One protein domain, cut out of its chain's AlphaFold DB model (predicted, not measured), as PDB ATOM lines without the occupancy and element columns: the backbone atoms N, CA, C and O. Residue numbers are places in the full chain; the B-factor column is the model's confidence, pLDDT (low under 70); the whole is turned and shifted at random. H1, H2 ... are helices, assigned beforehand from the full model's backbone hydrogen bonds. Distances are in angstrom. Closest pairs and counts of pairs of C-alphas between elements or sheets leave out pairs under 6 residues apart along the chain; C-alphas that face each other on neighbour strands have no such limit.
ATOM      1  N   ASP A   2     213.383 179.595 186.889       43.16
ATOM      2  CA  ASP A   2     213.771 180.144 188.185       43.16
ATOM      3  C   ASP A   2     215.276 179.886 188.391       43.16
ATOM      4  O   ASP A   2     215.835 178.916 187.869       43.16
ATOM      5  N   ILE A   3     215.911 180.800 189.113       44.88
ATOM      6  CA  ILE A   3     217.343 180.951 189.393       44.88
ATOM      7  C   ILE A   3     217.995 179.695 190.024       44.88
ATOM      8  O   ILE A   3     219.215 179.564 189.971       44.88
ATOM      9  N   ASN A   4     217.206 178.738 190.533       49.34
ATOM     10  CA  ASN A   4     217.667 177.519 191.213       49.34
ATOM     11  C   ASN A   4     217.497 176.209 190.422       49.34
ATOM     12  O   ASN A   4     217.751 175.140 190.967       49.34
ATOM     13  N   HIS A   5     217.073 176.253 189.151       55.31
ATOM     14  CA  HIS A   5     216.642 175.045 188.410       55.31
ATOM     15  C   HIS A   5     215.430 174.348 189.060       55.31
ATOM     16  O   HIS A   5     215.148 173.182 188.784       55.31
ATOM     17  N   ASP A   6     214.682 175.068 189.900       60.44
ATOM     18  CA  ASP A   6     213.462 174.557 190.501       60.44
ATOM     19  C   ASP A   6     212.386 174.455 189.427       60.44
ATOM     20  O   ASP A   6     211.936 175.443 188.847       60.44
ATOM     21  N   TYR A   7     211.993 173.222 189.133       77.25
ATOM     22  CA  TYR A   7     210.892 172.899 188.242       77.25
ATOM     23  C   TYR A   7     209.595 172.976 189.058       77.25
ATOM     24  O   TYR A   7     209.265 171.993 189.728       77.25
ATOM     25  N   PRO A   8     208.822 174.085 189.031       85.94
ATOM     26  CA  PRO A   8     207.746 174.312 190.006       85.94
ATOM     27  C   PRO A   8     206.681 173.213 189.952       85.94
ATOM     28  O   PRO A   8     206.096 172.827 190.965       85.94
ATOM     29  N   LEU A   9     206.494 172.642 188.759       88.94
ATOM     30  CA  LEU A   9     205.615 171.508 188.536       88.94
ATOM     31  C   LEU A   9     206.112 170.246 189.263       88.94
ATOM     32  O   LEU A   9     205.320 169.611 189.950       88.94
ATOM     33  N   ILE A  10     207.406 169.915 189.206       88.88
ATOM     34  CA  ILE A  10     207.993 168.788 189.958       88.88
ATOM     35  C   ILE A  10     207.953 169.061 191.468       88.88
ATOM     36  O   ILE A  10     207.560 168.186 192.241       88.88
ATOM     37  N   VAL A  11     208.311 170.277 191.893       88.56
ATOM     38  CA  VAL A  11     208.310 170.678 193.311       88.56
ATOM     39  C   VAL A  11     206.919 170.505 193.917       88.56
ATOM     40  O   VAL A  11     206.792 169.925 194.992       88.56
ATOM     41  N   SER A  12     205.858 170.891 193.199       91.38
ATOM     42  CA  SER A  12     204.479 170.688 193.670       91.38
ATOM     43  C   SER A  12     204.135 169.210 193.919       91.38
ATOM     44  O   SER A  12     203.423 168.889 194.874       91.38
ATOM     45  N   ILE A  13     204.706 168.285 193.134       90.94
ATOM     46  CA  ILE A  13     204.563 166.845 193.368       90.94
ATOM     47  C   ILE A  13     205.284 166.457 194.657       90.94
ATOM     48  O   ILE A  13     204.692 165.766 195.491       90.94
ATOM     49  N   TYR A  14     206.544 166.869 194.842       89.50
ATOM     50  CA  TYR A  14     207.338 166.553 196.039       89.50
ATOM     51  C   TYR A  14     206.711 167.099 197.321       89.50
ATOM     52  O   TYR A  14     206.542 166.329 198.266       89.50
ATOM     53  N   CYS A  15     206.266 168.355 197.310       89.31
ATOM     54  CA  CYS A  15     205.597 169.012 198.431       89.31
ATOM     55  C   CYS A  15     204.183 168.483 198.706       89.31
ATOM     56  O   CYS A  15     203.614 168.800 199.747       89.31
ATOM     57  N   GLY A  16     203.594 167.691 197.806       90.81
ATOM     58  CA  GLY A  16     202.269 167.132 198.042       90.81
ATOM     59  C   GLY A  16     201.142 168.158 197.871       90.81
ATOM     60  O   GLY A  16     200.148 168.070 198.586       90.81
ATOM     61  N   THR A  17     201.259 169.093 196.920       91.62
ATOM     62  CA  THR A  17     200.274 170.151 196.645       91.62
ATOM     63  C   THR A  17     199.543 169.977 195.291       91.62
ATOM     64  O   THR A  17     199.822 170.702 194.331       91.62
ATOM     65  N   PRO A  18     198.524 169.086 195.180       90.31
ATOM     66  CA  PRO A  18     197.800 168.850 193.923       90.31
ATOM     67  C   PRO A  18     197.144 170.099 193.325       90.31
ATOM     68  O   PRO A  18     197.030 170.204 192.111       90.31
ATOM     69  N   ALA A  19     196.720 171.053 194.162       91.19
ATOM     70  CA  ALA A  19     196.130 172.306 193.695       91.19
ATOM     71  C   ALA A  19     197.129 173.138 192.871       91.19
ATOM     72  O   ALA A  19     196.789 173.600 191.785       91.19
ATOM     73  N   ILE A  20     198.373 173.262 193.351       90.69
ATOM     74  CA  ILE A  20     199.448 173.968 192.639       90.69
ATOM     75  C   ILE A  20     199.831 173.193 191.381       90.69
ATOM     76  O   ILE A  20     199.960 173.785 190.314       90.69
ATOM     77  N   PHE A  21     199.952 171.867 191.481       91.94
ATOM     78  CA  PHE A  21     200.235 171.015 190.329       91.94
ATOM     79  C   PHE A  21     199.214 171.220 189.204       91.94
ATOM     80  O   PHE A  21     199.588 171.485 188.064       91.94
ATOM     81  N   ASN A  22     197.923 171.170 189.537       89.50
ATOM     82  CA  ASN A  22     196.842 171.365 188.577       89.50
ATOM     83  C   ASN A  22     196.862 172.767 187.971       89.50
ATOM     84  O   ASN A  22     196.770 172.895 186.753       89.50
ATOM     85  N   PHE A  23     197.037 173.799 188.802       90.94
ATOM     86  CA  PHE A  23     197.152 175.178 188.336       90.94
ATOM     87  C   PHE A  23     198.301 175.336 187.333       90.94
ATOM     88  O   PHE A  23     198.123 175.931 186.273       90.94
ATOM     89  N   LEU A  24     199.472 174.764 187.621       90.62
ATOM     90  CA  LEU A  24     200.627 174.825 186.724       90.62
ATOM     91  C   LEU A  24     200.368 174.093 185.400       90.62
ATOM     92  O   LEU A  24     200.707 174.622 184.343       90.62
ATOM     93  N   LEU A  25     199.730 172.917 185.431       88.44
ATOM     94  CA  LEU A  25     199.330 172.200 184.212       88.44
ATOM     95  C   LEU A  25     198.348 173.009 183.356       88.44
ATOM     96  O   LEU A  25     198.486 173.049 182.134       88.44
ATOM     97  N   GLU A  26     197.372 173.669 183.980       88.50
ATOM     98  CA  GLU A  26     196.377 174.500 183.286       88.50
ATOM     99  C   GLU A  26     196.990 175.755 182.656       88.50
ATOM    100  O   GLU A  26     196.486 176.240 181.647       88.50
ATOM    101  N   ASN A  27     198.126 176.217 183.181       89.38
ATOM    102  CA  ASN A  27     198.912 177.319 182.625       89.38
ATOM    103  C   ASN A  27     200.028 176.850 181.667       89.38
ATOM    104  O   ASN A  27     200.955 177.603 181.377       89.38
ATOM    105  N   GLY A  28     199.956 175.613 181.162       87.31
ATOM    106  CA  GLY A  28     200.849 175.124 180.108       87.31
ATOM    107  C   GLY A  28     202.241 174.705 180.584       87.31
ATOM    108  O   GLY A  28     203.178 174.688 179.785       87.31
ATOM    109  N   ALA A  29     202.409 174.363 181.866       88.75
ATOM    110  CA  ALA A  29     203.675 173.828 182.353       88.75
ATOM    111  C   ALA A  29     204.067 172.544 181.598       88.75
ATOM    112  O   ALA A  29     203.265 171.624 181.426       88.75
ATOM    113  N   ASN A  30     205.326 172.474 181.162       88.75
ATOM    114  CA  ASN A  30     205.851 171.320 180.437       88.75
ATOM    115  C   ASN A  30     205.926 170.089 181.357       88.75
ATOM    116  O   ASN A  30     206.645 170.104 182.353       88.75
ATOM    117  N   VAL A  31     205.218 169.014 180.997       89.81
ATOM    118  CA  VAL A  31     205.169 167.758 181.768       89.81
ATOM    119  C   VAL A  31     206.340 166.810 181.502       89.81
ATOM    120  O   VAL A  31     206.546 165.876 182.267       89.81
ATOM    121  N   ASN A  32     207.122 167.046 180.448       90.75
ATOM    122  CA  ASN A  32     208.205 166.154 180.012       90.75
ATOM    123  C   ASN A  32     209.581 166.615 180.518       90.75
ATOM    124  O   ASN A  32     210.607 166.394 179.877       90.75
ATOM    125  N   ILE A  33     209.590 167.300 181.660       89.00
ATOM    126  CA  ILE A  33     210.794 167.748 182.364       89.00
ATOM    127  C   ILE A  33     211.254 166.695 183.376       89.00
ATOM    128  O   ILE A  33     210.460 165.889 183.873       89.00
ATOM    129  N   LYS A  34     212.549 166.731 183.692       88.25
ATOM    130  CA  LYS A  34     213.202 165.841 184.654       88.25
ATOM    131  C   LYS A  34     213.808 166.657 185.786       88.25
ATOM    132  O   LYS A  34     214.250 167.779 185.556       88.25
ATOM    133  N   ASP A  35     213.818 166.097 186.990       87.12
ATOM    134  CA  ASP A  35     214.546 166.682 188.115       87.12
ATOM    135  C   ASP A  35     216.069 166.531 187.941       87.12
ATOM    136  O   ASP A  35     216.551 165.908 186.991       87.12
ATOM    137  N   ASN A  36     216.839 167.073 188.886       85.31
ATOM    138  CA  ASN A  36     218.306 167.010 188.855       85.31
ATOM    139  C   ASN A  36     218.863 165.578 188.968       85.31
ATOM    140  O   ASN A  36     220.018 165.343 188.624       85.31
ATOM    141  N   ASN A  37     218.046 164.619 189.412       83.88
ATOM    142  CA  ASN A  37     218.393 163.203 189.461       83.88
ATOM    143  C   ASN A  37     217.969 162.463 188.181       83.88
ATOM    144  O   ASN A  37     218.162 161.258 188.092       83.88
ATOM    145  N   GLY A  38     217.376 163.143 187.195       84.94
ATOM    146  CA  GLY A  38     216.884 162.534 185.960       84.94
ATOM    147  C   GLY A  38     215.502 161.880 186.073       84.94
ATOM    148  O   GLY A  38     215.073 161.220 185.120       84.94
ATOM    149  N   ASN A  39     214.777 162.060 187.182       86.44
ATOM    150  CA  ASN A  39     213.413 161.561 187.336       86.44
ATOM    151  C   ASN A  39     212.416 162.482 186.635       86.44
ATOM    152  O   ASN A  39     212.286 163.662 186.951       86.44
ATOM    153  N   SER A  40     211.653 161.912 185.718       90.12
ATOM    154  CA  SER A  40     210.528 162.568 185.056       90.12
ATOM    155  C   SER A  40     209.307 162.723 185.960       90.12
ATOM    156  O   SER A  40     209.064 161.866 186.817       90.12
ATOM    157  N   ILE A  41     208.439 163.685 185.648       91.31
ATOM    158  CA  ILE A  41     207.129 163.849 186.304       91.31
ATOM    159  C   ILE A  41     206.305 162.558 186.305       91.31
ATOM    160  O   ILE A  41     205.763 162.199 187.351       91.31
ATOM    161  N   LEU A  42     206.232 161.838 185.179       92.75
ATOM    162  CA  LEU A  42     205.448 160.605 185.086       92.75
ATOM    163  C   LEU A  42     205.974 159.534 186.053       92.75
ATOM    164  O   LEU A  42     205.207 159.006 186.857       92.75
ATOM    165  N   ASN A  43     207.284 159.263 186.047       89.12
ATOM    166  CA  ASN A  43     207.894 158.307 186.979       89.12
ATOM    167  C   ASN A  43     207.716 158.689 188.459       89.12
ATOM    168  O   ASN A  43     207.466 157.808 189.285       89.12
ATOM    169  N   ILE A  44     207.784 159.977 188.810       89.31
ATOM    170  CA  ILE A  44     207.507 160.436 190.182       89.31
ATOM    171  C   ILE A  44     206.021 160.214 190.518       89.31
ATOM    172  O   ILE A  44     205.688 159.698 191.591       89.31
ATOM    173  N   ALA A  45     205.120 160.551 189.590       91.38
ATOM    174  CA  ALA A  45     203.673 160.421 189.750       91.38
ATOM    175  C   ALA A  45     203.191 158.963 189.836       91.38
ATOM    176  O   ALA A  45     202.163 158.714 190.462       91.38
ATOM    177  N   LEU A  46     203.941 157.986 189.313       91.19
ATOM    178  CA  LEU A  46     203.650 156.553 189.492       91.19
ATOM    179  C   LEU A  46     203.608 156.112 190.963       91.19
ATOM    180  O   LEU A  46     203.060 155.060 191.267       91.19
ATOM    181  N   ASN A  47     204.189 156.886 191.884       85.94
ATOM    182  CA  ASN A  47     204.092 156.642 193.329       85.94
ATOM    183  C   ASN A  47     202.990 157.469 194.011       85.94
ATOM    184  O   ASN A  47     202.838 157.405 195.230       85.94
ATOM    185  N   LYS A  48     202.255 158.298 193.260       90.31
ATOM    186  CA  LYS A  48     201.313 159.286 193.795       90.31
ATOM    187  C   LYS A  48     200.022 159.315 192.953       90.31
ATOM    188  O   LYS A  48     199.899 160.138 192.041       90.31
ATOM    189  N   PRO A  49     199.027 158.462 193.274       86.00
ATOM    190  CA  PRO A  49     197.843 158.230 192.437       86.00
ATOM    191  C   PRO A  49     197.051 159.483 192.042       86.00
ATOM    192  O   PRO A  49     196.507 159.543 190.941       86.00
ATOM    193  N   SER A  50     196.985 160.493 192.917       88.19
ATOM    194  CA  SER A  50     196.304 161.761 192.633       88.19
ATOM    195  C   SER A  50     196.925 162.488 191.438       88.19
ATOM    196  O   SER A  50     196.205 162.856 190.514       88.19
ATOM    197  N   TYR A  51     198.250 162.629 191.410       90.88
ATOM    198  CA  TYR A  51     198.981 163.300 190.329       90.88
ATOM    199  C   TYR A  51     198.895 162.524 189.024       90.88
ATOM    200  O   TYR A  51     198.642 163.113 187.976       90.88
ATOM    201  N   LEU A  52     199.033 161.197 189.091       90.25
ATOM    202  CA  LEU A  52     198.923 160.336 187.918       90.25
ATOM    203  C   LEU A  52     197.542 160.450 187.265       90.25
ATOM    204  O   LEU A  52     197.431 160.599 186.050       90.25
ATOM    205  N   LYS A  53     196.483 160.440 188.084       86.44
ATOM    206  CA  LYS A  53     195.112 160.639 187.611       86.44
ATOM    207  C   LYS A  53     194.956 161.990 186.915       86.44
ATOM    208  O   LYS A  53     194.329 162.039 185.862       86.44
ATOM    209  N   TYR A  54     195.513 163.066 187.473       86.38
ATOM    210  CA  TYR A  54     195.432 164.392 186.857       86.38
ATOM    211  C   TYR A  54     196.196 164.469 185.535       86.38
ATOM    212  O   TYR A  54     195.608 164.930 184.555       86.38
ATOM    213  N   LEU A  55     197.426 163.944 185.479       89.75
ATOM    214  CA  LEU A  55     198.232 163.875 184.255       89.75
ATOM    215  C   LEU A  55     197.439 163.249 183.103       89.75
ATOM    216  O   LEU A  55     197.277 163.869 182.058       89.75
ATOM    217  N   PHE A  56     196.852 162.072 183.323       89.38
ATOM    218  CA  PHE A  56     196.102 161.363 182.282       89.38
ATOM    219  C   PHE A  56     194.668 161.878 182.053       89.38
ATOM    220  O   PHE A  56     194.004 161.428 181.119       89.38
ATOM    221  N   SER A  57     194.158 162.804 182.875       84.50
ATOM    222  CA  SER A  57     192.782 163.320 182.744       84.50
ATOM    223  C   SER A  57     192.614 164.395 181.668       84.50
ATOM    224  O   SER A  57     191.500 164.624 181.193       84.50
ATOM    225  N   LYS A  58     193.698 165.075 181.282       81.81
ATOM    226  CA  LYS A  58     193.652 166.236 180.387       81.81
ATOM    227  C   LYS A  58     194.146 165.840 178.995       81.81
ATOM    228  O   LYS A  58     195.323 165.572 178.798       81.81
ATOM    229  N   LYS A  59     193.245 165.863 178.008       77.94
ATOM    230  CA  LYS A  59     193.564 165.509 176.610       77.94
ATOM    231  C   LYS A  59     194.587 166.435 175.944       77.94
ATOM    232  O   LYS A  59     195.234 166.024 174.994       77.94
ATOM    233  N   SER A  60     194.709 167.679 176.406       82.31
ATOM    234  CA  SER A  60     195.665 168.652 175.862       82.31
ATOM    235  C   SER A  60     197.111 168.393 176.291       82.31
ATOM    236  O   SER A  60     198.020 169.018 175.752       82.31
ATOM    237  N   ILE A  61     197.337 167.508 177.266       84.38
ATOM    238  CA  ILE A  61     198.671 167.222 177.785       84.38
ATOM    239  C   ILE A  61     199.291 166.086 176.973       84.38
ATOM    240  O   ILE A  61     198.801 164.954 176.978       84.38
ATOM    241  N   ASN A  62     200.411 166.390 176.318       88.19
ATOM    242  CA  ASN A  62     201.242 165.391 175.662       88.19
ATOM    243  C   ASN A  62     202.297 164.848 176.643       88.19
ATOM    244  O   ASN A  62     203.244 165.555 176.993       88.19
ATOM    245  N   ILE A  63     202.115 163.611 177.101       91.50
ATOM    246  CA  ILE A  63     202.967 162.929 178.077       91.50
ATOM    247  C   ILE A  63     203.860 161.945 177.328       91.50
ATOM    248  O   ILE A  63     203.367 161.034 176.664       91.50
ATOM    249  N   ASN A  64     205.173 162.060 177.505       92.38
ATOM    250  CA  ASN A  64     206.112 161.071 177.003       92.38
ATOM    251  C   ASN A  64     206.063 159.791 177.856       92.38
ATOM    252  O   ASN A  64     206.787 159.648 178.837       92.38
ATOM    253  N   ILE A  65     205.222 158.835 177.466       93.31
ATOM    254  CA  ILE A  65     205.093 157.539 178.152       93.31
ATOM    255  C   ILE A  65     206.204 156.532 177.805       93.31
ATOM    256  O   ILE A  65     206.300 155.486 178.448       93.31
TER     257      ILE A  65
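AT A GLANCE: This is residues 2 to 65 of the 342 residues of the protein "Ankyrin" of Anaeromyces robustus (UniProt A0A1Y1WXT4). Four short helices stand at the corners of a rough square, with hairpin H1-H2 beside H3 and H4; residues 28 to 32 cross one end. The printed part has 64 residues, under half in H1, H2, H3 and H4, in that order: all helix, no named strand. It is compact, radius of gyration of the C-alphas 10.7 A, spanning 31 by 22 by 21 A.

IN THESE COORDINATES: Find C-alpha 8 at (207.746, 174.312, 190.006), where H1, residues 8 to 15, begins. Next come H2, residues 18 to 26, 12.1 A long, and H3, residues 41 to 45. H4, residues 49 to 57, 12.1 A, ends at (192.782, 163.320, 182.744).

HOW THE PARTS SIT: H1 and H2 touch, C-alphas 12 and 21 closest at 5.4 A, opposite ways at a shallow 15 degrees. H2 touches H4, C-alphas 18 and 51 closest at 6.7 A. H3 touches H4, C-alphas 45 and 52 closest at 5.1 A. H2 and H3 are apart. O i to N i+4 pairs are within hydrogen-bond range throughout H2, H3 and H4, and 3 of 4 in H1.

THE WHOLE: C-alphas 3 and 59 are farthest apart, 31.1 A. The printed part has no cut; link H2 to H3 is long. Residues 2 to 6 have pLDDT under 70.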